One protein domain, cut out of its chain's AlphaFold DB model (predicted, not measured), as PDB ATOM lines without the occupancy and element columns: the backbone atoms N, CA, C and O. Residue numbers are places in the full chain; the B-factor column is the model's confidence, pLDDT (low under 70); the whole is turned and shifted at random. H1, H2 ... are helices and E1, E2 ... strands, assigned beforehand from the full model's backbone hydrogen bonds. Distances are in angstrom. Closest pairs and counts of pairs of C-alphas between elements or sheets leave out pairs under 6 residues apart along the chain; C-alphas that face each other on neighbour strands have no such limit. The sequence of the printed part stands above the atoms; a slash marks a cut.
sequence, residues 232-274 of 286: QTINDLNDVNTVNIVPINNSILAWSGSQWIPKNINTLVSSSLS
ATOM      1  N   GLN A 232     143.086 203.605 169.729       70.50
ATOM      2  CA  GLN A 232     142.665 203.024 168.465       70.50
ATOM      3  C   GLN A 232     141.581 203.916 167.880       70.50
ATOM      4  O   GLN A 232     140.538 204.152 168.499       70.50
ATOM      5  N   THR A 233     141.841 204.447 166.692       79.94
ATOM      6  CA  THR A 233     140.765 205.020 165.899       79.94
ATOM      7  C   THR A 233     140.068 203.866 165.199       79.94
ATOM      8  O   THR A 233     140.693 202.875 164.836       79.94
ATOM      9  N   ILE A 234     138.761 203.970 164.971       85.94
ATOM     10  CA  ILE A 234     138.027 202.912 164.258       85.94
ATOM     11  C   ILE A 234     138.596 202.645 162.848       85.94
ATOM     12  O   ILE A 234     138.374 201.579 162.291       85.94
ATOM     13  N   ASN A 235     139.363 203.594 162.298       87.75
ATOM     14  CA  ASN A 235     140.049 203.495 161.012       87.75
ATOM     15  C   ASN A 235     141.336 202.649 161.048       87.75
ATOM     16  O   ASN A 235     141.960 202.463 160.007       87.75
ATOM     17  N   ASP A 236     141.756 202.165 162.217       83.44
ATOM     18  CA  ASP A 236     142.889 201.238 162.329       83.44
ATOM     19  C   ASP A 236     142.492 199.809 161.909       83.44
ATOM     20  O   ASP A 236     143.350 198.977 161.612       83.44
ATOM     21  N   LEU A 237     141.186 199.526 161.835       85.06
ATOM     22  CA  LEU A 237     140.655 198.307 161.233       85.06
ATOM     23  C   LEU A 237     140.866 198.342 159.712       85.06
ATOM     24  O   LEU A 237     140.544 199.326 159.047       85.06
ATOM     25  N   ASN A 238     141.387 197.248 159.152       86.25
ATOM     26  CA  ASN A 238     141.764 197.154 157.734       86.25
ATOM     27  C   ASN A 238     140.589 197.340 156.757       86.25
ATOM     28  O   ASN A 238     140.790 197.665 155.584       86.25
ATOM     29  N   ASP A 239     139.369 197.138 157.234       91.50
ATOM     30  CA  ASP A 239     138.135 197.202 156.477       91.50
ATOM     31  C   ASP A 239     137.297 198.443 156.808       91.50
ATOM     32  O   ASP A 239     136.175 198.540 156.325       91.50
ATOM     33  N   VAL A 240     137.816 199.421 157.560       93.50
ATOM     34  CA  VAL A 240     137.118 200.678 157.877       93.50
ATOM     35  C   VAL A 240     137.802 201.869 157.207       93.50
ATOM     36  O   VAL A 240     139.020 202.003 157.219       93.50
ATOM     37  N   ASN A 241     137.011 202.780 156.636       92.69
ATOM     38  CA  ASN A 241     137.511 204.014 156.032       92.69
ATOM     39  C   ASN A 241     136.660 205.227 156.448       92.69
ATOM     40  O   ASN A 241     135.709 205.613 155.768       92.69
ATOM     41  N   THR A 242     137.028 205.836 157.575       93.12
ATOM     42  CA  THR A 242     136.495 207.110 158.083       93.12
ATOM     43  C   THR A 242     137.390 208.312 157.763       93.12
ATOM     44  O   THR A 242     137.052 209.433 158.133       93.12
ATOM     45  N   VAL A 243     138.548 208.102 157.123       91.69
ATOM     46  CA  VAL A 243     139.492 209.181 156.768       91.69
ATOM     47  C   VAL A 243     139.159 209.789 155.409       91.69
ATOM     48  O   VAL A 243     139.020 211.005 155.300       91.69
ATOM     49  N   ASN A 244     138.985 208.960 154.375       91.81
ATOM     50  CA  ASN A 244     138.649 209.451 153.032       91.81
ATOM     51  C   ASN A 244     137.162 209.815 152.909       91.81
ATOM     52  O   ASN A 244     136.778 210.571 152.020       91.81
ATOM     53  N   ILE A 245     136.326 209.279 153.803       90.56
ATOM     54  CA  ILE A 245     134.914 209.633 153.944       90.56
ATOM     55  C   ILE A 245     134.696 210.025 155.401       90.56
ATOM     56  O   ILE A 245     134.526 209.170 156.263       90.56
ATOM     57  N   VAL A 246     134.738 211.327 155.675       92.94
ATOM     58  CA  VAL A 246     134.650 211.854 157.041       92.94
ATOM     59  C   VAL A 246     133.217 211.692 157.572       92.94
ATOM     60  O   VAL A 246     132.280 212.174 156.926       92.94
ATOM     61  N   PRO A 247     133.007 211.045 158.738       93.38
ATOM     62  CA  PRO A 247     131.692 210.974 159.359       93.38
ATOM     63  C   PRO A 247     131.159 212.374 159.688       93.38
ATOM     64  O   PRO A 247     131.839 213.185 160.314       93.38
ATOM     65  N   ILE A 248     129.910 212.634 159.315       92.38
ATOM     66  CA  ILE A 248     129.136 213.807 159.749       92.38
ATOM     67  C   ILE A 248     128.046 213.390 160.743       92.38
ATOM     68  O   ILE A 248     127.795 212.195 160.926       92.38
ATOM     69  N   ASN A 249     127.349 214.354 161.354       94.44
ATOM     70  CA  ASN A 249     126.201 214.051 162.211       94.44
ATOM     71  C   ASN A 249     125.203 213.121 161.503       94.44
ATOM     72  O   ASN A 249     124.869 213.317 160.333       94.44
ATOM     73  N   ASN A 250     124.729 212.121 162.248       91.44
ATOM     74  CA  ASN A 250     123.850 211.047 161.778       91.44
ATOM     75  C   ASN A 250     124.479 210.113 160.726       91.44
ATOM     76  O   ASN A 250     123.764 209.505 159.927       91.44
ATOM     77  N   SER A 251     125.808 209.987 160.708       93.88
ATOM     78  CA  SER A 251     126.468 208.938 159.928       93.88
ATOM     79  C   SER A 251     126.409 207.595 160.647       93.88
ATOM     80  O   SER A 251     126.653 207.514 161.849       93.88
ATOM     81  N   ILE A 252     126.147 206.541 159.886       92.88
ATOM     82  CA  ILE A 252     126.320 205.145 160.288       92.88
ATOM     83  C   ILE A 252     127.422 204.520 159.434       92.88
ATOM     84  O   ILE A 252     127.619 204.928 158.289       92.88
ATOM     85  N   LEU A 253     128.137 203.528 159.963       94.50
ATOM     86  CA  LEU A 253     129.012 202.709 159.126       94.50
ATOM     87  C   LEU A 253     128.154 201.748 158.305       94.50
ATOM     88  O   LEU A 253     127.364 200.982 158.853       94.50
ATOM     89  N   ALA A 254     128.315 201.796 156.989       93.06
ATOM     90  CA  ALA A 254     127.649 200.902 156.056       93.06
ATOM     91  C   ALA A 254     128.692 200.209 155.178       93.06
ATOM     92  O   ALA A 254     129.605 200.856 154.659       93.06
ATOM     93  N   TRP A 255     128.540 198.897 154.993       95.06
ATOM     94  CA  TRP A 255     129.394 198.124 154.097       95.06
ATOM     95  C   TRP A 255     129.191 198.583 152.648       95.06
ATOM     96  O   TRP A 255     128.074 198.559 152.127       95.06
ATOM     97  N   SER A 256     130.265 199.018 151.987       92.19
ATOM     98  CA  SER A 256     130.240 199.484 150.593       92.19
ATOM     99  C   SER A 256     130.298 198.353 149.563       92.19
ATOM    100  O   SER A 256     130.100 198.606 148.376       92.19
ATOM    101  N   GLY A 257     130.605 197.130 150.002       94.12
ATOM    102  CA  GLY A 257     131.058 196.031 149.147       94.12
ATOM    103  C   GLY A 257     132.549 195.717 149.309       94.12
ATOM    104  O   GLY A 257     132.960 194.611 148.974       94.12
ATOM    105  N   SER A 258     133.340 196.649 149.853       94.06
ATOM    106  CA  SER A 258     134.783 196.466 150.086       94.06
ATOM    107  C   SER A 258     135.295 197.017 151.419       94.06
ATOM    108  O   SER A 258     136.313 196.532 151.905       94.06
ATOM    109  N   GLN A 259     134.626 198.019 151.999       96.06
ATOM    110  CA  GLN A 259     134.975 198.628 153.286       96.06
ATOM    111  C   GLN A 259     133.712 199.132 154.005       96.06
ATOM    112  O   GLN A 259     132.716 199.493 153.371       96.06
ATOM    113  N   TRP A 260     133.756 199.228 155.329       96.50
ATOM    114  CA  TRP A 260     132.836 200.009 156.144       96.50
ATOM    115  C   TRP A 260     133.138 201.497 155.979       96.50
ATOM    116  O   TRP A 260     134.203 201.981 156.368       96.50
ATOM    117  N   ILE A 261     132.185 202.231 155.410       95.81
ATOM    118  CA  ILE A 261     132.300 203.674 155.173       95.81
ATOM    119  C   ILE A 261     131.155 204.430 155.853       95.81
ATOM    120  O   ILE A 261     130.038 203.905 155.929       95.81
ATOM    121  N   PRO A 262     131.373 205.671 156.319       96.12
ATOM    122  CA  PRO A 262     130.291 206.509 156.818       96.12
ATOM    123  C   PRO A 262     129.258 206.818 155.728       96.12
ATOM    124  O   PRO A 262     129.592 207.299 154.645       96.12
ATOM    125  N   LYS A 263     127.981 206.580 156.025       93.25
ATOM    126  CA  LYS A 263     126.838 207.014 155.215       93.25
ATOM    127  C   LYS A 263     125.821 207.732 156.082       93.25
ATOM    128  O   LYS A 263     125.536 207.306 157.196       93.25
ATOM    129  N   ASN A 264     125.255 208.816 155.559       91.44
ATOM    130  CA  ASN A 264     124.228 209.564 156.268       91.44
ATOM    131  C   ASN A 264     122.934 208.742 156.326       91.44
ATOM    132  O   ASN A 264     122.382 208.384 155.289       91.44
ATOM    133  N   ILE A 265     122.428 208.466 157.526       88.19
ATOM    134  CA  ILE A 265     121.208 207.670 157.686       88.19
ATOM    135  C   ILE A 265     120.009 208.315 156.974       88.19
ATOM    136  O   ILE A 265     119.220 207.611 156.353       88.19
ATOM    137  N   ASN A 266     119.922 209.649 156.946       84.88
ATOM    138  CA  ASN A 266     118.790 210.377 156.367       84.88
ATOM    139  C   ASN A 266     118.690 210.217 154.841       84.88
ATOM    140  O   ASN A 266     117.605 210.385 154.287       84.88
ATOM    141  N   THR A 267     119.788 209.887 154.152       79.94
ATOM    142  CA  THR A 267     119.756 209.585 152.710       79.94
ATOM    143  C   THR A 267     119.419 208.124 152.417       79.94
ATOM    144  O   THR A 267     119.037 207.813 151.293       79.94
ATOM    145  N   LEU A 268     119.523 207.232 153.409       72.25
ATOM    146  CA  LEU A 268     119.072 205.845 153.293       72.25
ATOM    147  C   LEU A 268     117.569 205.709 153.569       72.25
ATOM    148  O   LEU A 268     116.908 204.909 152.916       72.25
ATOM    149  N   VAL A 269     117.010 206.480 154.510       70.75
ATOM    150  CA  VAL A 269     115.580 206.349 154.866       70.75
ATOM    151  C   VAL A 269     114.658 206.991 153.823       70.75
ATOM    152  O   VAL A 269     113.545 206.513 153.607       70.75
ATOM    153  N   SER A 270     115.121 208.028 153.116       61.56
ATOM    154  CA  SER A 270     114.322 208.759 152.119       61.56
ATOM    155  C   SER A 270     114.029 207.981 150.831       61.56
ATOM    156  O   SER A 270     113.149 208.388 150.077       61.56
ATOM    157  N   SER A 271     114.704 206.854 150.582       58.88
ATOM    158  CA  SER A 271     114.429 205.976 149.436       58.88
ATOM    159  C   SER A 271     113.493 204.799 149.749       58.88
ATOM    160  O   SER A 271     113.064 204.127 148.814       58.88
ATOM    161  N   SER A 272     113.161 204.541 151.026       58.12
ATOM    162  CA  SER A 272     112.433 203.323 151.450       58.12
ATOM    163  C   SER A 272     111.004 203.538 151.959       58.12
ATOM    164  O   SER A 272     110.286 202.568 152.164       58.12
ATOM    165  N   LEU A 273     110.563 204.787 152.125       61.97
ATOM    166  CA  LEU A 273     109.181 205.109 152.479       61.97
ATOM    167  C   LEU A 273     108.549 205.872 151.317       61.97
ATOM    168  O   LEU A 273     108.567 207.104 151.292       61.97
ATOM    169  N   SER A 274     108.006 205.163 150.323       62.66
ATOM    170  CA  SER A 274     107.075 205.833 149.417       62.66
ATOM    171  C   SER A 274     105.810 206.153 150.211       62.66
ATOM    172  O   SER A 274     105.266 205.309 150.919       62.66
TER     173      SER A 274
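AT A GLANCE: This is residues 232 to 274 of the 286 residues of an uncharacterized protein of Gammaproteobacteria bacterium (UniProt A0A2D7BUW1). With little regular structure, this is a small hairpin of two strands, E1 and E2, with the long winding stretch of residues 232 to 250 leading into E1 and the short helix H1 following E2 at that same end of the hairpin, away from its turn; residues 268 to 274, of which 268 and 269 belong to H1, stick out as a tail. Of 43 printed residues, 15 are in named elements, E1, E2, H1 in chain order: mixed class, order E1 - E2, antiparallel. It is elongated, 39 by 22 by 14 A, and only just loose, close to compact, with a radius of gyration of the C-alphas of 11.5 A.

HOW THE PARTS SIT: Look at E1, residues 251 to 255, and E2, residues 260 to 264: this hairpin is antiparallel at 139 degrees, with N 252 and O 263 2.9 A apart, within hydrogen-bond range. In H1, residues 265 to 269, the O i to N i+4 pair is within range; its closest C-alpha to E1 is Ile 265, 5.9 A from that of Ser 251.

IN THESE COORDINATES: Find C-alpha 251 at (126.468, 208.938, 159.928); E1 runs 12.6 A from there. E2 spans 12.9 A, and H1 spans 6.4 A, ending at C-alpha 269, (115.580, 206.349, 154.866).

THE WHOLE: The C-alphas of Gln 232 and Ser 274 are the farthest apart, 40.5 A. The printed part has no cut, both links are tight, and residues 270 to 274 have pLDDT under 70.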